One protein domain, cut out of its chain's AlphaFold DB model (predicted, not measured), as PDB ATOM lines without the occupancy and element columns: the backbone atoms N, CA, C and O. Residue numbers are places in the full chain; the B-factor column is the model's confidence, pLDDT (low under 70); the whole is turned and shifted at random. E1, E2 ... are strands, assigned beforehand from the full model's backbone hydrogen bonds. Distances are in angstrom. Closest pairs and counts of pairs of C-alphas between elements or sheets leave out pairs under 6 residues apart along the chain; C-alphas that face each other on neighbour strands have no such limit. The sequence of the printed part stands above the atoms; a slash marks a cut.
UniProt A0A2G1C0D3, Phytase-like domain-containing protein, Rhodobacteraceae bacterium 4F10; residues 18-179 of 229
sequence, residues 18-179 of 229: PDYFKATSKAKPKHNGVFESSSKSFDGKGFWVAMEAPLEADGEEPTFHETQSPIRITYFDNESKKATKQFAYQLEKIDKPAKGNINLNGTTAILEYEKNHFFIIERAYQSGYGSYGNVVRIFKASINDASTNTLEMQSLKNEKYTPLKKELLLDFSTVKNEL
ATOM      1  N   PRO A  18      27.483   0.547  -5.847       97.06
ATOM      2  CA  PRO A  18      28.340  -0.630  -5.748       97.06
ATOM      3  C   PRO A  18      29.387  -0.722  -6.867       97.06
ATOM      4  O   PRO A  18      29.104  -0.413  -8.027       97.06
ATOM      5  N   ASP A  19      30.597  -1.176  -6.528       96.44
ATOM      6  CA  ASP A  19      31.747  -1.158  -7.443       96.44
ATOM      7  C   ASP A  19      31.528  -1.978  -8.718       96.44
ATOM      8  O   ASP A  19      32.007  -1.586  -9.781       96.44
ATOM      9  N   TYR A  20      30.770  -3.074  -8.645       96.75
ATOM     10  CA  TYR A  20      30.452  -3.894  -9.815       96.75
ATOM     11  C   TYR A  20      29.598  -3.150 -10.858       96.75
ATOM     12  O   TYR A  20      29.684  -3.481 -12.036       96.75
ATOM     13  N   PHE A  21      28.875  -2.085 -10.493       97.06
ATOM     14  CA  PHE A  21      28.149  -1.252 -11.460       97.06
ATOM     15  C   PHE A  21      29.023  -0.216 -12.180       97.06
ATOM     16  O   PHE A  21      28.562   0.433 -13.118       97.06
ATOM     17  N   LYS A  22      30.280  -0.016 -11.766       95.69
ATOM     18  CA  LYS A  22      31.172   0.942 -12.431       95.69
ATOM     19  C   LYS A  22      31.569   0.422 -13.813       95.69
ATOM     20  O   LYS A  22      31.904  -0.747 -13.957       95.69
ATOM     21  N   ALA A  23      31.634   1.304 -14.810       93.12
ATOM     22  CA  ALA A  23      32.033   0.941 -16.176       93.12
ATOM     23  C   ALA A  23      33.429   0.288 -16.254       93.12
ATOM     24  O   ALA A  23      33.701  -0.514 -17.140       93.12
ATOM     25  N   THR A  24      34.314   0.606 -15.307       93.31
ATOM     26  CA  THR A  24      35.667   0.040 -15.198       93.31
ATOM     27  C   THR A  24      35.732  -1.234 -14.349       93.31
ATOM     28  O   THR A  24      36.826  -1.709 -14.041       93.31
ATOM     29  N   SER A  25      34.594  -1.753 -13.881       95.62
ATOM     30  CA  SER A  25      34.561  -2.914 -12.997       95.62
ATOM     31  C   SER A  25      34.865  -4.207 -13.756       95.62
ATOM     32  O   SER A  25      34.692  -4.317 -14.971       95.62
ATOM     33  N   LYS A  26      35.263  -5.243 -13.013       93.56
ATOM     34  CA  LYS A  26      35.415  -6.596 -13.568       93.56
ATOM     35  C   LYS A  26      34.078  -7.248 -13.935       93.56
ATOM     36  O   LYS A  26      34.096  -8.252 -14.638       93.56
ATOM     37  N   ALA A  27      32.955  -6.690 -13.473       93.50
ATOM     38  CA  ALA A  27      31.624  -7.190 -13.796       93.50
ATOM     39  C   ALA A  27      31.146  -6.775 -15.196       93.50
ATOM     40  O   ALA A  27      30.138  -7.300 -15.663       93.50
ATOM     41  N   LYS A  28      31.892  -5.868 -15.854       92.56
ATOM     42  CA  LYS A  28      31.673  -5.392 -17.225       92.56
ATOM     43  C   LYS A  28      30.205  -5.023 -17.493       92.56
ATOM     44  O   LYS A  28      29.513  -5.731 -18.226       92.56
ATOM     45  N   PRO A  29      29.708  -3.927 -16.891       93.06
ATOM     46  CA  PRO A  29      28.418  -3.373 -17.276       93.06
ATOM     47  C   PRO A  29      28.395  -3.098 -18.779       93.06
ATOM     48  O   PRO A  29      29.369  -2.583 -19.335       93.06
ATOM     49  N   LYS A  30      27.292  -3.455 -19.431       90.12
ATOM     50  CA  LYS A  30      27.173  -3.360 -20.884       90.12
ATOM     51  C   LYS A  30      26.934  -1.925 -21.324       90.12
ATOM     52  O   LYS A  30      26.282  -1.147 -20.635       90.12
ATOM     53  N   HIS A  31      27.455  -1.573 -22.493       89.25
ATOM     54  CA  HIS A  31      27.037  -0.343 -23.149       89.25
ATOM     55  C   HIS A  31      25.549  -0.449 -23.499       89.25
ATOM     56  O   HIS A  31      25.155  -1.461 -24.069       89.25
ATOM     57  N   ASN A  32      24.761   0.581 -23.172       88.56
ATOM     58  CA  ASN A  32      23.318   0.611 -23.432       88.56
ATOM     59  C   ASN A  32      22.577  -0.616 -22.860       88.56
ATOM     60  O   ASN A  32      21.963  -1.384 -23.592       88.56
ATOM     61  N   GLY A  33      22.777  -0.836 -21.559       93.56
ATOM     62  CA  GLY A  33      22.185  -1.936 -20.799       93.56
ATOM     63  C   GLY A  33      22.344  -1.742 -19.291       93.56
ATOM     64  O   GLY A  33      22.476  -2.721 -18.555       93.56
ATOM     65  N   VAL A  34      22.470  -0.482 -18.839       96.06
ATOM     66  CA  VAL A  34      22.813  -0.141 -17.448       96.06
ATOM     67  C   VAL A  34      21.583   0.240 -16.619       96.06
ATOM     68  O   VAL A  34      20.521  -0.330 -16.820       96.06
ATOM     69  N   PHE A  35      21.720   1.127 -15.626       97.06
ATOM     70  CA  PHE A  35      20.575   1.694 -14.914       97.06
ATOM     71  C   PHE A  35      19.667   2.428 -15.891       97.06
ATOM     72  O   PHE A  35      20.094   3.421 -16.473       97.06
ATOM     73  N   GLU A  36      18.442   1.934 -16.010       95.88
ATOM     74  CA  GLU A  36      17.493   2.353 -17.045       95.88
ATOM     75  C   GLU A  36      16.231   2.940 -16.439       95.88
ATOM     76  O   GLU A  36      15.736   3.980 -16.856       95.88
ATOM     77  N   SER A  37      15.750   2.317 -15.367       96.81
ATOM     78  CA  SER A  37      14.507   2.722 -14.734       96.81
ATOM     79  C   SER A  37      14.665   2.924 -13.240       96.81
ATOM     80  O   SER A  37      15.527   2.332 -12.580       96.81
ATOM     81  N   SER A  38      13.819   3.795 -12.694       97.38
ATOM     82  CA  SER A  38      13.786   4.075 -11.267       97.38
ATOM     83  C   SER A  38      12.370   4.316 -10.764       97.38
ATOM     84  O   SER A  38      11.511   4.801 -11.494       97.38
ATOM     85  N   SER A  39      12.148   4.000  -9.491       98.12
ATOM     86  CA  SER A  39      10.902   4.280  -8.782       98.12
ATOM     87  C   SER A  39      11.225   4.913  -7.446       98.12
ATOM     88  O   SER A  39      12.086   4.415  -6.721       98.12
ATOM     89  N   LYS A  40      10.476   5.942  -7.042       97.56
ATOM     90  CA  LYS A  40      10.450   6.306  -5.620       97.56
ATOM     91  C   LYS A  40       9.991   5.099  -4.818       97.56
ATOM     92  O   LYS A  40       9.157   4.322  -5.284       97.56
ATOM     93  N   SER A  41      10.555   4.949  -3.630       98.00
ATOM     94  CA  SER A  41      10.047   3.949  -2.708       98.00
ATOM     95  C   SER A  41       8.640   4.309  -2.247       98.00
ATOM     96  O   SER A  41       8.322   5.493  -2.100       98.00
ATOM     97  N   PHE A  42       7.819   3.300  -1.983       96.81
ATOM     98  CA  PHE A  42       6.436   3.483  -1.544       96.81
ATOM     99  C   PHE A  42       6.323   4.357  -0.281       96.81
ATOM    100  O   PHE A  42       5.374   5.123  -0.138       96.81
ATOM    101  N   ASP A  43       7.302   4.277   0.629       96.94
ATOM    102  CA  ASP A  43       7.341   5.060   1.871       96.94
ATOM    103  C   ASP A  43       8.160   6.364   1.773       96.94
ATOM    104  O   ASP A  43       8.284   7.093   2.759       96.94
ATOM    105  N   GLY A  44       8.721   6.668   0.598       96.69
ATOM    106  CA  GLY A  44       9.503   7.874   0.331       96.69
ATOM    107  C   GLY A  44      10.888   7.924   0.991       96.69
ATOM    108  O   GLY A  44      11.570   8.946   0.878       96.69
ATOM    109  N   LYS A  45      11.342   6.855   1.660       97.44
ATOM    110  CA  LYS A  45      12.640   6.834   2.367       97.44
ATOM    111  C   LYS A  45      13.835   6.579   1.458       97.44
ATOM    112  O   LYS A  45      14.979   6.782   1.854       97.44
ATOM    113  N   GLY A  46      13.577   6.172   0.229       97.69
ATOM    114  CA  GLY A  46      14.587   5.905  -0.777       97.69
ATOM    115  C   GLY A  46      13.983   5.791  -2.163       97.69
ATOM    116  O   GLY A  46      12.881   6.286  -2.436       97.69
ATOM    117  N   PHE A  47      14.699   5.108  -3.039       98.00
ATOM    118  CA  PHE A  47      14.256   4.814  -4.391       98.00
ATOM    119  C   PHE A  47      14.894   3.517  -4.889       98.00
ATOM    120  O   PHE A  47      15.963   3.107  -4.436       98.00
ATOM    121  N   TRP A  48      14.215   2.874  -5.825       98.69
ATOM    122  CA  TRP A  48      14.672   1.690  -6.528       98.69
ATOM    123  C   TRP A  48      15.250   2.080  -7.879       98.69
ATOM    124  O   TRP A  48      14.743   2.996  -8.523       98.69
ATOM    125  N   VAL A  49      16.277   1.360  -8.311       98.44
ATOM    126  CA  VAL A  49      16.848   1.435  -9.656       98.44
ATOM    127  C   VAL A  49      16.958   0.024 -10.210       98.44
ATOM    128  O   VAL A  49      17.459  -0.864  -9.514       98.44
ATOM    129  N   ALA A  50      16.516  -0.185 -11.445       98.50
ATOM    130  CA  ALA A  50      16.670  -1.448 -12.153       98.50
ATOM    131  C   ALA A  50      17.655  -1.302 -13.316       98.50
ATOM    132  O   ALA A  50      17.727  -0.262 -13.977       98.50
ATOM    133  N   MET A  51      18.431  -2.359 -13.539       98.25
ATOM    134  CA  MET A  51      19.230  -2.494 -14.751       98.25
ATOM    135  C   MET A  51      18.351  -2.911 -15.931       98.25
ATOM    136  O   MET A  51      17.477  -3.753 -15.748       98.25
ATOM    137  N   GLU A  52      18.609  -2.385 -17.127       98.06
ATOM    138  CA  GLU A  52      17.949  -2.846 -18.355       98.06
ATOM    139  C   GLU A  52      18.327  -4.297 -18.655       98.06
ATOM    140  O   GLU A  52      17.451  -5.140 -18.851       98.06
ATOM    141  N   ALA A  53      19.634  -4.582 -18.652       97.94
ATOM    142  CA  ALA A  53      20.211  -5.855 -19.059       97.94
ATOM    143  C   ALA A  53      21.112  -6.456 -17.963       97.94
ATOM    144  O   ALA A  53      21.599  -5.742 -17.077       97.94
ATOM    145  N   PRO A  54      21.351  -7.783 -17.987       97.69
ATOM    146  CA  PRO A  54      22.253  -8.430 -17.041       97.69
ATOM    147  C   PRO A  54      23.680  -7.887 -17.162       97.69
ATOM    148  O   PRO A  54      24.180  -7.660 -18.270       97.69
ATOM    149  N   LEU A  55      24.379  -7.762 -16.030       97.38
ATOM    150  CA  LEU A  55      25.837  -7.614 -16.054       97.38
ATOM    151  C   LEU A  55      26.446  -8.853 -16.723       97.38
ATOM    152  O   LEU A  55      25.985  -9.970 -16.487       97.38
ATOM    153  N   GLU A  56      27.527  -8.693 -17.496       96.25
ATOM    154  CA  GLU A  56      28.203  -9.846 -18.122       96.25
ATOM    155  C   GLU A  56      28.687 -10.874 -17.088       96.25
ATOM    156  O   GLU A  56      28.757 -12.071 -17.373       96.25
ATOM    157  N   ALA A  57      29.032 -10.418 -15.881       96.44
ATOM    158  CA  ALA A  57      29.404 -11.309 -14.789       96.44
ATOM    159  C   ALA A  57      28.220 -12.070 -14.181       96.44
ATOM    160  O   ALA A  57      28.443 -13.113 -13.579       96.44
ATOM    161  N   ASP A  58      26.984 -11.596 -14.337       97.62
ATOM    162  CA  ASP A  58      25.811 -12.197 -13.702       97.62
ATOM    163  C   ASP A  58      25.131 -13.247 -14.583       97.62
ATOM    164  O   ASP A  58      24.685 -14.276 -14.071       97.62
ATOM    165  N   GLY A  59      25.067 -13.014 -15.897       96.38
ATOM    166  CA  GLY A  59      24.341 -13.894 -16.805       96.38
ATOM    167  C   GLY A  59      24.397 -13.490 -18.274       96.38
ATOM    168  O   GLY A  59      25.201 -12.661 -18.700       96.38
ATOM    169  N   GLU A  60      23.540 -14.134 -19.055       95.88
ATOM    170  CA  GLU A  60      23.410 -13.951 -20.499       95.88
ATOM    171  C   GLU A  60      22.189 -13.082 -20.805       95.88
ATOM    172  O   GLU A  60      21.223 -13.072 -20.046       95.88
ATOM    173  N   GLU A  61      22.212 -12.334 -21.906       95.50
ATOM    174  CA  GLU A  61      21.025 -11.593 -22.347       95.50
ATOM    175  C   GLU A  61      19.915 -12.544 -22.808       95.50
ATOM    176  O   GLU A  61      20.219 -13.641 -23.289       95.50
ATOM    177  N   PRO A  62      18.643 -12.124 -22.709       96.25
ATOM    178  CA  PRO A  62      17.538 -12.872 -23.278       96.25
ATOM    179  C   PRO A  62      17.736 -13.182 -24.759       96.25
ATOM    180  O   PRO A  62      18.072 -12.311 -25.562       96.25
ATOM    181  N   THR A  63      17.457 -14.424 -25.138       94.50
ATOM    182  CA  THR A  63      17.415 -14.842 -26.544       94.50
ATOM    183  C   THR A  63      16.045 -15.420 -26.880       94.50
ATOM    184  O   THR A  63      15.122 -15.354 -26.077       94.50
ATOM    185  N   PHE A  64      15.883 -16.005 -28.069       93.12
ATOM    186  CA  PHE A  64      14.689 -16.799 -28.385       93.12
ATOM    187  C   PHE A  64      14.561 -18.065 -27.509       93.12
ATOM    188  O   PHE A  64      13.468 -18.604 -27.320       93.12
ATOM    189  N   HIS A  65      15.683 -18.551 -26.976       93.31
ATOM    190  CA  HIS A  65      15.727 -19.640 -26.009       93.31
ATOM    191  C   HIS A  65      15.842 -19.089 -24.589       93.31
ATOM    192  O   HIS A  65      16.371 -17.998 -24.381       93.31
ATOM    193  N   GLU A  66      15.362 -19.870 -23.621       93.75
ATOM    194  CA  GLU A  66      15.525 -19.539 -22.207       93.75
ATOM    195  C   GLU A  66      17.007 -19.422 -21.847       93.75
ATOM    196  O   GLU A  66      17.825 -20.272 -22.208       93.75
ATOM    197  N   THR A  67      17.321 -18.365 -21.111       95.88
ATOM    198  CA  THR A  67      18.665 -17.999 -20.669       95.88
ATOM    199  C   THR A  67      18.617 -17.546 -19.219       95.88
ATOM    200  O   THR A  67      17.611 -17.025 -18.732       95.88
ATOM    201  N   GLN A  68      19.734 -17.706 -18.512       96.38
ATOM    202  CA  GLN A  68      19.882 -17.120 -17.184       96.38
ATOM    203  C   GLN A  68      20.215 -15.639 -17.347       96.38
ATOM    204  O   GLN A  68      21.372 -15.279 -17.556       96.38
ATOM    205  N   SER A  69      19.188 -14.799 -17.244       97.88
ATOM    206  CA  SER A  69      19.221 -13.366 -17.540       97.88
ATOM    207  C   SER A  69      18.802 -12.540 -16.318       97.88
ATOM    208  O   SER A  69      17.827 -11.785 -16.385       97.88
ATOM    209  N   PRO A  70      19.497 -12.685 -15.171       98.31
ATOM    210  CA  PRO A  70      19.200 -11.904 -13.985       98.31
ATOM    211  C   PRO A  70      19.690 -10.462 -14.149       98.31
ATOM    212  O   PRO A  70      20.879 -10.207 -14.342       98.31
ATOM    213  N   ILE A  71      18.784  -9.504 -13.996       98.62
ATOM    214  CA  ILE A  71      19.119  -8.104 -13.735       98.62
ATOM    215  C   ILE A  71      19.095  -7.828 -12.234       98.62
ATOM    216  O   ILE A  71      18.491  -8.567 -11.450       98.62
ATOM    217  N   ARG A  72      19.732  -6.730 -11.825       98.62
ATOM    218  CA  ARG A  72      19.754  -6.279 -10.429       98.62
ATOM    219  C   ARG A  72      18.800  -5.109 -10.232       98.62
ATOM    220  O   ARG A  72      18.940  -4.078 -10.887       98.62
ATOM    221  N   ILE A  73      17.889  -5.248  -9.273       98.81
ATOM    222  CA  ILE A  73      17.023  -4.176  -8.776       98.81
ATOM    223  C   ILE A  73      17.561  -3.743  -7.413       98.81
ATOM    224  O   ILE A  73      17.597  -4.539  -6.474       98.81
ATOM    225  N   THR A  74      18.033  -2.502  -7.308       98.81
ATOM    226  CA  THR A  74      18.774  -1.984  -6.147       98.81
ATOM    227  C   THR A  74      18.007  -0.854  -5.474       98.81
ATOM    228  O   THR A  74      17.614   0.102  -6.134       98.81
ATOM    229  N   TYR A  75      17.832  -0.944  -4.158       98.75
ATOM    230  CA  TYR A  75      17.292   0.130  -3.330       98.75
ATOM    231  C   TYR A  75      18.419   1.011  -2.804       98.75
ATOM    232  O   TYR A  75      19.355   0.512  -2.169       98.75
ATOM    233  N   PHE A  76      18.271   2.317  -2.993       98.38
ATOM    234  CA  PHE A  76      19.124   3.350  -2.429       98.38
ATOM    235  C   PHE A  76      18.362   4.124  -1.360       98.38
ATOM    236  O   PHE A  76      17.259   4.618  -1.588       98.38
ATOM    237  N   ASP A  77      18.969   4.226  -0.187       97.19
ATOM    238  CA  ASP A  77      18.408   4.919   0.962       97.19
ATOM    239  C   ASP A  77      18.754   6.417   0.927       97.19
ATOM    240  O   ASP A  77      19.903   6.798   0.680       97.19
ATOM    241  N   ASN A  78      17.762   7.280   1.175       94.44
ATOM    242  CA  ASN A  78      17.940   8.729   1.060       94.44
ATOM    243  C   ASN A  78      18.775   9.325   2.198       94.44
ATOM    244  O   ASN A  78      19.416  10.351   1.974       94.44
ATOM    245  N   GLU A  79      18.756   8.725   3.390       94.12
ATOM    246  CA  GLU A  79      19.476   9.228   4.563       94.12
ATOM    247  C   GLU A  79      20.960   8.863   4.485       94.12
ATOM    248  O   GLU A  79      21.833   9.729   4.539       94.12
ATOM    249  N   SER A  80      21.254   7.581   4.280       94.81
ATOM    250  CA  SER A  80      22.620   7.060   4.206       94.81
ATOM    251  C   SER A  80      23.301   7.280   2.852       94.81
ATOM    252  O   SER A  80      24.521   7.124   2.767       94.81
ATOM    253  N   LYS A  81      22.538   7.638   1.804       94.00
ATOM    254  CA  LYS A  81      23.013   7.848   0.421       94.00
ATOM    255  C   LYS A  81      23.778   6.646  -0.138       94.00
ATOM    256  O   LYS A  81      24.804   6.793  -0.805       94.00
ATOM    257  N   LYS A  82      23.288   5.442   0.160       96.25
ATOM    258  CA  LYS A  82      23.914   4.170  -0.218       96.25
ATOM    259  C   LYS A  82      22.872   3.151  -0.646       96.25
ATOM    260  O   LYS A  82      21.719   3.206  -0.218       96.25
ATOM    261  N   ALA A  83      23.309   2.191  -1.454       98.25
ATOM    262  CA  ALA A  83      22.546   0.974  -1.673       98.25
ATOM    263  C   ALA A  83      22.454   0.182  -0.357       98.25
ATOM    264  O   ALA A  83      23.469  -0.006   0.312       98.25
ATOM    265  N   THR A  84      21.257  -0.273   0.020       98.12
ATOM    266  CA  THR A  84      21.055  -1.057   1.261       98.12
ATOM    267  C   THR A  84      20.389  -2.404   1.023       98.12
ATOM    268  O   THR A  84      20.489  -3.304   1.860       98.12
ATOM    269  N   LYS A  85      19.731  -2.579  -0.127       97.94
ATOM    270  CA  LYS A  85      19.144  -3.850  -0.552       97.94
ATOM    271  C   LYS A  85      19.259  -3.990  -2.054       97.94
ATOM    272  O   LYS A  85      19.183  -3.000  -2.780       97.94
ATOM    273  N   GLN A  86      19.397  -5.218  -2.518       98.81
ATOM    274  CA  GLN A  86      19.383  -5.526  -3.933       98.81
ATOM    275  C   GLN A  86      18.820  -6.918  -4.147       98.81
ATOM    276  O   GLN A  86      19.077  -7.809  -3.346       98.81
ATOM    277  N   PHE A  87      18.072  -7.106  -5.222       98.88
ATOM    278  CA  PHE A  87      17.478  -8.389  -5.551       98.88
ATOM    279  C   PHE A  87      17.623  -8.674  -7.041       98.88
ATOM    280  O   PHE A  87      17.616  -7.756  -7.865       98.88
ATOM    281  N   ALA A  88      17.741  -9.955  -7.377       98.75
ATOM    282  CA  ALA A  88      17.759 -10.404  -8.758       98.75
ATOM    283  C   ALA A  88      16.334 -10.480  -9.324       98.75
ATOM    284  O   ALA A  88      15.433 -11.013  -8.676       98.75
ATOM    285  N   TYR A  89      16.145 -10.005 -10.549       98.75
ATOM    286  CA  TYR A  89      14.927 -10.175 -11.340       98.75
ATOM    287  C   TYR A  89      15.302 -10.851 -12.657       98.75
ATOM    288  O   TYR A  89      16.196 -10.392 -13.358       98.75
ATOM    289  N   GLN A  90      14.665 -11.976 -12.971       98.44
ATOM    290  CA  GLN A  90      14.950 -12.740 -14.185       98.44
ATOM    291  C   GLN A  90      14.130 -12.165 -15.343       98.44
ATOM    292  O   GLN A  90      12.906 -12.147 -15.247       98.44
ATOM    293  N   LEU A  91      14.783 -11.725 -16.421       98.56
ATOM    294  CA  LEU A  91      14.110 -11.282 -17.650       98.56
ATOM    295  C   LEU A  91      13.485 -12.467 -18.400       98.56
ATOM    296  O   LEU A  91      14.001 -13.586 -18.329       98.56
ATOM    297  N   GLU A  92      12.390 -12.219 -19.124       98.00
ATOM    298  CA  GLU A  92      11.820 -13.197 -20.057       98.00
ATOM    299  C   GLU A  92      12.669 -13.335 -21.322       98.00
ATOM    300  O   GLU A  92      13.330 -12.392 -21.766       98.00
ATOM    301  N   LYS A  93      12.577 -14.500 -21.960       96.50
ATOM    302  CA  LYS A  93      13.059 -14.701 -23.327       96.50
ATOM    303  C   LYS A  93      12.307 -13.831 -24.347       96.50
ATOM    304  O   LYS A  93      11.236 -13.285 -24.095       96.50
ATOM    305  N   ILE A  94      12.852 -13.775 -25.555       94.88
ATOM    306  CA  ILE A  94      12.250 -13.125 -26.720       94.88
ATOM    307  C   ILE A  94      11.325 -14.117 -27.441       94.88
ATOM    308  O   ILE A  94      11.697 -15.265 -27.683       94.88
ATOM    309  N   ASP A  95      10.130 -13.685 -27.847       88.81
ATOM    310  CA  ASP A  95       9.125 -14.618 -28.386       88.81
ATOM    311  C   ASP A  95       9.300 -14.968 -29.860       88.81
ATOM    312  O   ASP A  95       8.767 -15.979 -30.320       88.81
ATOM    313  N   LYS A  96       9.962 -14.106 -30.639       87.88
ATOM    314  CA  LYS A  96      10.101 -14.294 -32.087       87.88
ATOM    315  C   LYS A  96      11.547 -14.638 -32.431       87.88
ATOM    316  O   LYS A  96      12.467 -14.102 -31.809       87.88
ATOM    317  N   PRO A  97      11.785 -15.463 -33.462       87.38
ATOM    318  CA  PRO A  97      13.135 -15.685 -33.957       87.38
ATOM    319  C   PRO A  97      13.735 -14.382 -34.498       87.38
ATOM    320  O   PRO A  97      13.023 -13.526 -35.043       87.38
ATOM    321  N   ALA A  98      15.055 -14.259 -34.374       91.12
ATOM    322  CA  ALA A  98      15.804 -13.129 -34.897       91.12
ATOM    323  C   ALA A  98      15.647 -13.016 -36.423       91.12
ATOM    324  O   ALA A  98      15.803 -13.998 -37.148       91.12
ATOM    325  N   LYS A  99      15.353 -11.803 -36.907       91.88
ATOM    326  CA  LYS A  99      15.362 -11.466 -38.344       91.88
ATOM    327  C   LYS A  99      16.487 -10.510 -38.724       91.88
ATOM    328  O   LYS A  99      16.980 -10.581 -39.844       91.88
ATOM    329  N   GLY A 100      16.867  -9.617 -37.814       89.19
ATOM    330  CA  GLY A 100      17.983  -8.693 -37.975       89.19
ATOM    331  C   GLY A 100      19.028  -8.846 -36.870       89.19
ATOM    332  O   GLY A 100      19.017  -9.815 -36.113       89.19
ATOM    333  N   ASN A 101      19.922  -7.860 -36.786       89.81
ATOM    334  CA  ASN A 101      21.121  -7.913 -35.943       89.81
ATOM    335  C   ASN A 101      20.886  -7.462 -34.495       89.81
ATOM    336  O   ASN A 101      21.695  -7.769 -33.628       89.81
ATOM    337  N   ILE A 102      19.798  -6.736 -34.236       89.25
ATOM    338  CA  ILE A 102      19.403  -6.288 -32.896       89.25
ATOM    339  C   ILE A 102      18.205  -7.118 -32.452       89.25
ATOM    340  O   ILE A 102      17.165  -7.090 -33.121       89.25
ATOM    341  N   ASN A 103      18.381  -7.858 -31.359       92.56
ATOM    342  CA  ASN A 103      17.349  -8.623 -30.667       92.56
ATOM    343  C   ASN A 103      17.691  -8.591 -29.181       92.56
ATOM    344  O   ASN A 103      18.648  -9.240 -28.769       92.56
ATOM    345  N   LEU A 104      16.940  -7.816 -28.413       93.62
ATOM    346  CA  LEU A 104      17.156  -7.655 -26.979       93.62
ATOM    347  C   LEU A 104      15.815  -7.658 -26.260       93.62
ATOM    348  O   LEU A 104      14.796  -7.349 -26.878       93.62
ATOM    349  N   ASN A 105      15.830  -8.008 -24.978       96.94
ATOM    350  CA  ASN A 105      14.756  -7.747 -24.028       96.94
ATOM    351  C   ASN A 105      15.383  -7.187 -22.754       96.94
ATOM    352  O   ASN A 105      16.422  -7.687 -22.315       96.94
ATOM    353  N   GLY A 106      14.756  -6.167 -22.183       97.69
ATOM    354  CA  GLY A 106      15.253  -5.485 -21.001       97.69
ATOM    355  C   GLY A 106      14.142  -4.821 -20.205       97.69
ATOM    356  O   GLY A 106      13.019  -4.649 -20.685       97.69
ATOM    357  N   THR A 107      14.457  -4.469 -18.960       98.38
ATOM    358  CA  THR A 107      13.548  -3.694 -18.108       98.38
ATOM    359  C   THR A 107      13.636  -2.215 -18.451       98.38
ATOM    360  O   THR A 107      14.669  -1.596 -18.212       98.38
ATOM    361  N   THR A 108      12.540  -1.642 -18.938       98.00
ATOM    362  CA  THR A 108      12.482  -0.229 -19.344       98.00
ATOM    363  C   THR A 108      11.817   0.668 -18.312       98.00
ATOM    364  O   THR A 108      12.081   1.862 -18.274       98.00
ATOM    365  N   ALA A 109      10.973   0.119 -17.435       98.38
ATOM    366  CA  ALA A 109      10.318   0.904 -16.396       98.38
ATOM    367  C   ALA A 109      10.045   0.077 -15.133       98.38
ATOM    368  O   ALA A 109       9.793  -1.127 -15.202       98.38
ATOM    369  N   ILE A 110      10.042   0.740 -13.976       98.75
ATOM    370  CA  ILE A 110       9.697   0.150 -12.680       98.75
ATOM    371  C   ILE A 110       8.862   1.139 -11.864       98.75
ATOM    372  O   ILE A 110       9.164   2.328 -11.832       98.75
ATOM    373  N   LEU A 111       7.834   0.642 -11.175       98.69
ATOM    374  CA  LEU A 111       7.020   1.404 -10.226       98.69
ATOM    375  C   LEU A 111       6.699   0.548  -9.003       98.69
ATOM    376  O   LEU A 111       5.997  -0.454  -9.115       98.69
ATOM    377  N   GLU A 112       7.182   0.954  -7.830       98.62
ATOM    378  CA  GLU A 112       6.773   0.367  -6.552       98.62
ATOM    379  C   GLU A 112       5.381   0.896  -6.174       98.62
ATOM    380  O   GLU A 112       5.214   2.078  -5.869       98.62
ATOM    381  N   TYR A 113       4.370   0.026  -6.216       96.69
ATOM    382  CA  TYR A 113       2.970   0.394  -5.964       96.69
ATOM    383  C   TYR A 113       2.513   0.080  -4.532       96.69
ATOM    384  O   TYR A 113       1.531   0.637  -4.044       96.69
ATOM    385  N   GLU A 114       3.236  -0.810  -3.863       96.88
ATOM    386  CA  GLU A 114       3.127  -1.170  -2.454       96.88
ATOM    387  C   GLU A 114       4.534  -1.571  -2.001       96.88
ATOM    388  O   GLU A 114       5.353  -1.979  -2.824       96.88
ATOM    389  N   LYS A 115       4.830  -1.483  -0.701       97.81
ATOM    390  CA  LYS A 115       6.105  -1.954  -0.149       97.81
ATOM    391  C   LYS A 115       6.491  -3.316  -0.742       97.81
ATOM    392  O   LYS A 115       5.752  -4.290  -0.588       97.81
ATOM    393  N   ASN A 116       7.676  -3.381  -1.348       98.00
ATOM    394  CA  ASN A 116       8.273  -4.569  -1.956       98.00
ATOM    395  C   ASN A 116       7.503  -5.164  -3.153       98.00
ATOM    396  O   ASN A 116       7.789  -6.301  -3.539       98.00
ATOM    397  N   HIS A 117       6.552  -4.433  -3.734       98.44
ATOM    398  CA  HIS A 117       5.739  -4.875  -4.861       98.44
ATOM    399  C   HIS A 117       5.804  -3.875  -6.015       98.44
ATOM    400  O   HIS A 117       5.576  -2.678  -5.839       98.44
ATOM    401  N   PHE A 118       6.086  -4.389  -7.208       98.75
ATOM    402  CA  PHE A 118       6.436  -3.581  -8.366       98.75
ATOM    403  C   PHE A 118       5.580  -3.925  -9.575       98.75
ATOM    404  O   PHE A 118       5.304  -5.100  -9.833       98.75
ATOM    405  N   PHE A 119       5.238  -2.903 -10.350       98.69
ATOM    406  CA  PHE A 119       4.994  -3.058 -11.774       98.69
ATOM    407  C   PHE A 119       6.326  -2.880 -12.496       98.69
ATOM    408  O   PHE A 119       7.025  -1.894 -12.262       98.69
ATOM    409  N   ILE A 120       6.685  -3.840 -13.341       98.81
ATOM    410  CA  ILE A 120       7.906  -3.815 -14.148       98.81
ATOM    411  C   ILE A 120       7.510  -3.937 -15.610       98.81
ATOM    412  O   ILE A 120       6.736  -4.826 -15.967       98.81
ATOM    413  N   ILE A 121       8.034  -3.043 -16.442       98.75
ATOM    414  CA  ILE A 121       7.877  -3.124 -17.890       98.75
ATOM    415  C   ILE A 121       9.105  -3.811 -18.463       98.75
ATOM    416  O   ILE A 121      10.221  -3.318 -18.302       98.75
ATOM    417  N   GLU A 122       8.880  -4.933 -19.140       98.50
ATOM    418  CA  GLU A 122       9.873  -5.518 -20.036       98.50
ATOM    419  C   GLU A 122       9.506  -5.173 -21.477       98.50
ATOM    420  O   GLU A 122       8.343  -5.302 -21.889       98.50
ATOM    421  N   ARG A 123      10.511  -4.764 -22.247       96.94
ATOM    422  CA  ARG A 123      10.378  -4.506 -23.674       96.94
ATOM    423  C   ARG A 123      11.437  -5.280 -24.435       96.94
ATOM    424  O   ARG A 123      12.634  -5.037 -24.287       96.94
ATOM    425  N   ALA A 124      10.970  -6.135 -25.337       95.81
ATOM    426  CA  ALA A 124      11.812  -6.716 -26.362       95.81
ATOM    427  C   ALA A 124      11.777  -5.863 -27.630       95.81
ATOM    428  O   ALA A 124      10.696  -5.491 -28.083       95.81
ATOM    429  N   TYR A 125      12.938  -5.614 -28.237       93.69
ATOM    430  CA  TYR A 125      13.055  -5.006 -29.562       93.69
ATOM    431  C   TYR A 125      13.772  -5.944 -30.524       93.69
ATOM    432  O   TYR A 125      14.865  -6.441 -30.248       93.69
ATOM    433  N   GLN A 126      13.158  -6.150 -31.689       93.19
ATOM    434  CA  GLN A 126      13.687  -6.999 -32.746       93.19
ATOM    435  C   GLN A 126      13.714  -6.270 -34.086       93.19
ATOM    436  O   GLN A 126      12.686  -5.989 -34.713       93.19
ATOM    437  N   SER A 127      14.927  -6.024 -34.567       91.88
ATOM    438  CA  SER A 127      15.166  -5.490 -35.906       91.88
ATOM    439  C   SER A 127      14.707  -6.470 -37.000       91.88
ATOM    440  O   SER A 127      14.711  -7.691 -36.830       91.88
ATOM    441  N   GLY A 128      14.284  -5.927 -38.146       90.75
ATOM    442  CA  GLY A 128      13.746  -6.706 -39.271       90.75
ATOM    443  C   GLY A 128      12.229  -6.954 -39.231       90.75
ATOM    444  O   GLY A 128      11.686  -7.534 -40.168       90.75
ATOM    445  N   TYR A 129      11.531  -6.486 -38.191       89.56
ATOM    446  CA  TYR A 129      10.063  -6.542 -38.080       89.56
ATOM    447  C   TYR A 129       9.359  -5.191 -38.342       89.56
ATOM    448  O   TYR A 129       8.140  -5.093 -38.190       89.56
ATOM    449  N   GLY A 130      10.096  -4.152 -38.755       87.25
ATOM    450  CA  GLY A 130       9.551  -2.803 -38.975       87.25
ATOM    451  C   GLY A 130       8.954  -2.206 -37.693       87.25
ATOM    452  O   GLY A 130       9.467  -2.456 -36.605       87.25
ATOM    453  N   SER A 131       7.834  -1.482 -37.806       85.69
ATOM    454  CA  SER A 131       7.099  -0.907 -36.660       85.69
ATOM    455  C   SER A 131       6.473  -1.945 -35.710       85.69
ATOM    456  O   SER A 131       5.851  -1.574 -34.724       85.69
ATOM    457  N   TYR A 132       6.627  -3.248 -35.975       87.38
ATOM    458  CA  TYR A 132       6.112  -4.340 -35.133       87.38
ATOM    459  C   TYR A 132       7.230  -5.150 -34.455       87.38
ATOM    460  O   TYR A 132       7.038  -6.319 -34.093       87.38
ATOM    461  N   GLY A 133       8.418  -4.547 -34.346       91.06
ATOM    462  CA  GLY A 133       9.589  -5.135 -33.696       91.06
ATOM    463  C   GLY A 133       9.548  -5.110 -32.174       91.06
ATOM    464  O   GLY A 133      10.281  -5.884 -31.568       91.06
ATOM    465  N   ASN A 134       8.688  -4.288 -31.570       93.81
ATOM    466  CA  ASN A 134       8.524  -4.257 -30.123       93.81
ATOM    467  C   ASN A 134       7.553  -5.345 -29.638       93.81
ATOM    468  O   ASN A 134       6.526  -5.624 -30.268       93.81
ATOM    469  N   VAL A 135       7.872  -5.928 -28.487       95.50
ATOM    470  CA  VAL A 135       6.947  -6.671 -27.625       95.50
ATOM    471  C   VAL A 135       7.065  -6.057 -26.239       95.50
ATOM    472  O   VAL A 135       8.170  -5.960 -25.721       95.50
ATOM    473  N   VAL A 136       5.947  -5.631 -25.656       97.62
ATOM    474  CA  VAL A 136       5.925  -4.986 -24.337       97.62
ATOM    475  C   VAL A 136       5.026  -5.780 -23.407       97.62
ATOM    476  O   VAL A 136       3.928  -6.198 -23.794       97.62
ATOM    477  N   ARG A 137       5.485  -5.965 -22.171       98.38
ATOM    478  CA  ARG A 137       4.744  -6.640 -21.107       98.38
ATOM    479  C   ARG A 137       4.855  -5.881 -19.797       98.38
ATOM    480  O   ARG A 137       5.910  -5.339 -19.487       98.38
ATOM    481  N   ILE A 138       3.779  -5.904 -19.014       98.62
ATOM    482  CA  ILE A 138       3.779  -5.467 -17.617       98.62
ATOM    483  C   ILE A 138       3.763  -6.708 -16.737       98.62
ATOM    484  O   ILE A 138       2.857  -7.541 -16.832       98.62
ATOM    485  N   PHE A 139       4.740  -6.798 -15.847       98.75
ATOM    486  CA  PHE A 139       4.835  -7.828 -14.830       98.75
ATOM    487  C   PHE A 139       4.553  -7.252 -13.449       98.75
ATOM    488  O   PHE A 139       4.978  -6.146 -13.115       98.75
ATOM    489  N   LYS A 140       3.890  -8.050 -12.618       98.19
ATOM    490  CA  LYS A 140       3.912  -7.907 -11.170       98.19
ATOM    491  C   LYS A 140       5.146  -8.623 -10.648       98.19
ATOM    492  O   LYS A 140       5.325  -9.810 -10.918       98.19
ATOM    493  N   ALA A 141       5.964  -7.927  -9.874       98.56
ATOM    494  CA  ALA A 141       7.091  -8.525  -9.176       98.56
ATOM    495  C   ALA A 141       7.009  -8.256  -7.675       98.56
ATOM    496  O   ALA A 141       6.552  -7.191  -7.263       98.56
ATOM    497  N   SER A 142       7.458  -9.200  -6.848       98.50
ATOM    498  CA  SER A 142       7.527  -8.986  -5.404       98.50
ATOM    499  C   SER A 142       8.754  -9.594  -4.738       98.50
ATOM    500  O   SER A 142       9.217 -10.686  -5.089       98.50
ATOM    501  N   ILE A 143       9.262  -8.866  -3.742       98.50
ATOM    502  CA  ILE A 143      10.242  -9.364  -2.773       98.50
ATOM    503  C   ILE A 143       9.465 -10.025  -1.636       98.50
ATOM    504  O   ILE A 143       8.620  -9.390  -1.004       98.50
ATOM    505  N   ASN A 144       9.781 -11.283  -1.348       96.12
ATOM    506  CA  ASN A 144       9.253 -12.012  -0.196       96.12
ATOM    507  C   ASN A 144      10.399 -12.557   0.669       96.12
ATOM    508  O   ASN A 144      11.569 -12.385   0.333       96.12
ATOM    509  N   ASP A 145      10.069 -13.229   1.771       95.94
ATOM    510  CA  ASP A 145      11.060 -13.734   2.733       95.94
ATOM    511  C   ASP A 145      12.045 -14.759   2.141       95.94
ATOM    512  O   ASP A 145      13.121 -14.966   2.696       95.94
ATOM    513  N   ALA A 146      11.709 -15.398   1.014       97.12
ATOM    514  CA  ALA A 146      12.606 -16.317   0.321       97.12
ATOM    515  C   ALA A 146      13.559 -15.611  -0.660       97.12
ATOM    516  O   ALA A 146      14.560 -16.211  -1.055       97.12
ATOM    517  N   SER A 147      13.269 -14.368  -1.065       98.25
ATOM    518  CA  SER A 147      14.100 -13.595  -1.993       98.25
ATOM    519  C   SER A 147      15.466 -13.283  -1.375       98.25
ATOM    520  O   SER A 147      15.571 -12.806  -0.246       98.25
ATOM    521  N   THR A 148      16.541 -13.528  -2.122       98.69
ATOM    522  CA  THR A 148      17.912 -13.331  -1.627       98.69
ATOM    523  C   THR A 148      18.367 -11.893  -1.847       98.69
ATOM    524  O   THR A 148      18.303 -11.396  -2.969       98.69
ATOM    525  N   ASN A 149      18.864 -11.231  -0.796       98.62
ATOM    526  CA  ASN A 149      19.534  -9.939  -0.945       98.62
ATOM    527  C   ASN A 149      20.918 -10.149  -1.577       98.62
ATOM    528  O   ASN A 149      21.800 -10.738  -0.954       98.62
ATOM    529  N   THR A 150      21.108  -9.666  -2.801       98.56
ATOM    530  CA  THR A 150      22.312  -9.897  -3.608       98.56
ATOM    531  C   THR A 150      23.334  -8.764  -3.535       98.56
ATOM    532  O   THR A 150      24.315  -8.786  -4.275       98.56
ATOM    533  N   LEU A 151      23.128  -7.763  -2.669       98.56
ATOM    534  CA  LEU A 151      23.923  -6.528  -2.658       98.56
ATOM    535  C   LEU A 151      25.432  -6.780  -2.527       98.56
ATOM    536  O   LEU A 151      26.222  -6.152  -3.234       98.56
ATOM    537  N   GLU A 152      25.817  -7.729  -1.674       97.69
ATOM    538  CA  GLU A 152      27.218  -8.078  -1.397       97.69
ATOM    539  C   GLU A 152      27.815  -9.064  -2.421       97.69
ATOM    540  O   GLU A 152      29.014  -9.349  -2.404       97.69
ATOM    541  N   MET A 153      27.000  -9.593  -3.340       97.62
ATOM    542  CA  MET A 153      27.429 -10.581  -4.329       97.62
ATOM    543  C   MET A 153      28.068  -9.877  -5.526       97.62
ATOM    544  O   MET A 153      27.388  -9.200  -6.297       97.62
ATOM    545  N   GLN A 154      29.374 -10.064  -5.733       95.81
ATOM    546  CA  GLN A 154      30.098  -9.453  -6.862       95.81
ATOM    547  C   GLN A 154      29.669 -10.002  -8.234       95.81
ATOM    548  O   GLN A 154      29.886  -9.354  -9.253       95.81
ATOM    549  N   SER A 155      29.075 -11.194  -8.247       96.25
ATOM    550  CA  SER A 155      28.571 -11.908  -9.418       96.25
ATOM    551  C   SER A 155      27.398 -12.782  -8.979       96.25
ATOM    552  O   SER A 155      27.445 -13.358  -7.893       96.25
ATOM    553  N   LEU A 156      26.367 -12.898  -9.813       97.25
ATOM    554  CA  LEU A 156      25.269 -13.853  -9.632       97.25
ATOM    555  C   LEU A 156      25.546 -15.194 -10.323       97.25
ATOM    556  O   LEU A 156      24.914 -16.204 -10.011       97.25
ATOM    557  N   LYS A 157      26.501 -15.237 -11.256       95.12
ATOM    558  CA  LYS A 157      26.831 -16.456 -11.991       95.12
ATOM    559  C   LYS A 157      27.438 -17.500 -11.062       95.12
ATOM    560  O   LYS A 157      28.379 -17.209 -10.330       95.12
ATOM    561  N   ASN A 158      26.925 -18.728 -11.155       91.62
ATOM    562  CA  ASN A 158      27.289 -19.886 -10.326       91.62
ATOM    563  C   ASN A 158      26.997 -19.742  -8.823       91.62
ATOM    564  O   ASN A 158      27.380 -20.618  -8.049       91.62
ATOM    565  N   GLU A 159      26.293 -18.690  -8.412       95.94
ATOM    566  CA  GLU A 159      25.860 -18.512  -7.033       95.94
ATOM    567  C   GLU A 159      24.427 -19.005  -6.835       95.94
ATOM    568  O   GLU A 159      23.616 -19.049  -7.764       95.94
ATOM    569  N   LYS A 160      24.091 -19.366  -5.595       96.94
ATOM    570  CA  LYS A 160      22.716 -19.708  -5.222       96.94
ATOM    571  C   LYS A 160      22.008 -18.469  -4.696       96.94
ATOM    572  O   LYS A 160      22.402 -17.921  -3.672       96.94
ATOM    573  N   TYR A 161      20.939 -18.073  -5.368       98.19
ATOM    574  CA  TYR A 161      20.056 -16.997  -4.939       98.19
ATOM    575  C   TYR A 161      18.633 -17.279  -5.420       98.19
ATOM    576  O   TYR A 161      18.419 -17.977  -6.412       98.19
ATOM    577  N   THR A 162      17.660 -16.716  -4.718       98.50
ATOM    578  CA  THR A 162      16.252 -16.729  -5.115       98.50
ATOM    579  C   THR A 162      15.901 -15.356  -5.693       98.50
ATOM    580  O   THR A 162      15.984 -14.368  -4.950       98.50
ATOM    581  N   PRO A 163      15.526 -15.255  -6.983       98.38
ATOM    582  CA  PRO A 163      15.091 -13.994  -7.575       98.38
ATOM    583  C   PRO A 163      13.720 -13.555  -7.034       98.38
ATOM    584  O   PRO A 163      13.075 -14.255  -6.248       98.38
ATOM    585  N   LEU A 164      13.263 -12.377  -7.455       98.31
ATOM    586  CA  LEU A 164      11.903 -11.914  -7.185       98.31
ATOM    587  C   LEU A 164      10.864 -12.887  -7.743       98.31
ATOM    588  O   LEU A 164      11.057 -13.483  -8.805       98.31
ATOM    589  N   LYS A 165       9.722 -12.998  -7.057       97.94
ATOM    590  CA  LYS A 165       8.551 -13.653  -7.649       97.94
ATOM    591  C   LYS A 165       8.015 -12.739  -8.746       97.94
ATOM    592  O   LYS A 165       7.838 -11.552  -8.492       97.94
ATOM    593  N   LYS A 166       7.737 -13.294  -9.925       97.38
ATOM    594  CA  LYS A 166       7.228 -12.571 -11.092       97.38
ATOM    595  C   LYS A 166       5.940 -13.205 -11.620       97.38
ATOM    596  O   LYS A 166       5.809 -14.425 -11.601       97.38
ATOM    597  N   GLU A 167       5.013 -12.377 -12.094       98.00
ATOM    598  CA  GLU A 167       3.746 -12.767 -12.717       98.00
ATOM    599  C   GLU A 167       3.410 -11.803 -13.866       98.00
ATOM    600  O   GLU A 167       3.485 -10.588 -13.695       98.00
ATOM    601  N   LEU A 168       3.053 -12.329 -15.041       98.25
ATOM    602  CA  LEU A 168       2.610 -11.513 -16.178       98.25
ATOM    603  C   LEU A 168       1.222 -10.932 -15.891       98.25
ATOM    604  O   LEU A 168       0.284 -11.688 -15.654       98.25
ATOM    605  N   LEU A 169       1.083  -9.606 -15.958       97.38
ATOM    606  CA  LEU A 169      -0.207  -8.924 -15.816       97.38
ATOM    607  C   LEU A 169      -0.823  -8.563 -17.164       97.38
ATOM    608  O   LEU A 169      -2.012  -8.779 -17.377       97.38
ATOM    609  N   LEU A 170      -0.019  -7.996 -18.063       97.88
ATOM    610  CA  LEU A 170      -0.480  -7.536 -19.366       97.88
ATOM    611  C   LEU A 170       0.580  -7.814 -20.424       97.88
ATOM    612  O   LEU A 170       1.733  -7.421 -20.272       97.88
ATOM    613  N   ASP A 171       0.162  -8.435 -21.521       97.75
ATOM    614  CA  ASP A 171       0.913  -8.478 -22.771       97.75
ATOM    615  C   ASP A 171       0.240  -7.523 -23.757       97.75
ATOM    616  O   ASP A 171      -0.935  -7.695 -24.080       97.75
ATOM    617  N   PHE A 172       0.966  -6.513 -24.243       97.06
ATOM    618  CA  PHE A 172       0.384  -5.482 -25.107       97.06
ATOM    619  C   PHE A 172      -0.135  -6.022 -26.446       97.06
ATOM    620  O   PHE A 172      -0.940  -5.362 -27.104       97.06
ATOM    621  N   SER A 173       0.258  -7.235 -26.850       95.50
ATOM    622  CA  SER A 173      -0.322  -7.890 -28.024       95.50
ATOM    623  C   SER A 173      -1.821  -8.171 -27.877       95.50
ATOM    624  O   SER A 173      -2.520  -8.196 -28.892       95.50
ATOM    625  N   THR A 174      -2.335  -8.318 -26.650       96.50
ATOM    626  CA  THR A 174      -3.762  -8.580 -26.393       96.50
ATOM    627  C   THR A 174      -4.626  -7.327 -26.511       96.50
ATOM    628  O   THR A 174      -5.808  -7.434 -26.823       96.50
ATOM    629  N   VAL A 175      -4.030  -6.146 -26.331       95.44
ATOM    630  CA  VAL A 175      -4.696  -4.834 -26.419       95.44
ATOM    631  C   VAL A 175      -4.247  -4.034 -27.636       95.44
ATOM    632  O   VAL A 175      -4.538  -2.848 -27.743       95.44
ATOM    633  N   LYS A 176      -3.551  -4.669 -28.588       93.62
ATOM    634  CA  LYS A 176      -2.983  -4.002 -29.765       93.62
ATOM    635  C   LYS A 176      -4.016  -3.146 -30.500       93.62
ATOM    636  O   LYS A 176      -3.689  -2.042 -30.900       93.62
ATOM    637  N   ASN A 177      -5.248  -3.624 -30.655       94.50
ATOM    638  CA  ASN A 177      -6.298  -2.905 -31.387       94.50
ATOM    639  C   ASN A 177      -6.792  -1.631 -30.677       94.50
ATOM    640  O   ASN A 177      -7.395  -0.789 -31.331       94.50
ATOM    641  N   GLU A 178      -6.516  -1.491 -29.380       94.25
ATOM    642  CA  GLU A 178      -6.836  -0.302 -28.582       94.25
ATOM    643  C   GLU A 178      -5.720   0.757 -28.649       94.25
ATOM    644  O   GLU A 178      -5.894   1.883 -28.188       94.25
ATOM    645  N   LEU A 179      -4.554   0.408 -29.210       92.94
ATOM    646  CA  LEU A 179      -3.417   1.317 -29.350       92.94
ATOM    647  C   LEU A 179      -3.531   2.160 -30.620       92.94
ATOM    648  O   LEU A 179      -4.104   1.740 -31.630       92.94
TER     649      LEU A 179
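Overview. This is residues 18 to 179 of the 229 residues of the protein "Phytase-like domain-containing protein" of Rhodobacteraceae bacterium 4F10 (UniProt A0A2G1C0D3). Two strongly twisted sheets of four strands make a sandwich, their strands crossed at 38 degrees, with the edge strands E1 and E5 close together and E4 and E8 more widely parted. Residues 174 to 179 stick out. The 162 printed residues include eight named strands, E1 to E8 along the chain, and no named helix; each sheet, E1 E2 E3 E4 and E5 E6 E7 E8, is a meander, each strand the antiparallel neighbour of the one before. The class is all strand, though under half of the residues are in named elements; the whole is compact, radius of gyration of the C-alphas 15.7 A, spanning 46 by 35 by 25 A.

Arrangement. Start at the hairpin of E5, residues 103 to 114, and E6, residues 117 to 126, where N 108 and O 121 are 2.9 A apart. E7, residues 134 to 142, forms hairpins with E6, N 120 to O 139 at 2.9 A, and with E8, residues 165 to 171, N 140 to O 167 at 2.8 A. Cross to E1, residues 35 to 40: its closest C-alpha to E5 is Ser 37, 4.9 A from that of Ala 109. Next come E2, residues 46 to 51, E3, residues 70 to 77, and E4, residues 82 to 90, in hairpins with N 39 to O 48 at 2.9 A, N 49 to O 74 at 2.8 A and N 73 to O 87 at 2.9 A. E4 bends by 56 degrees at residue 85; E4 and E8 are near each other.

Along the chain. Find C-alpha 103 at (17.349, -8.623, -30.667); E5 runs 32.5 A to C-alpha 114 at (3.127, -1.170, -2.454). E6 measures 29.1 A and E7 25.2 A. E8 ends at C-alpha 171, (0.913, -8.478, -22.771).

Size, cuts and confidence. The farthest C-alphas, Glu 79 and Lys 99, are 47.8 A apart. The printed part has no cut; the links E2 to E3, E4 to E5 and E7 to E8 are long. No printed residue is under 70 in pLDDT.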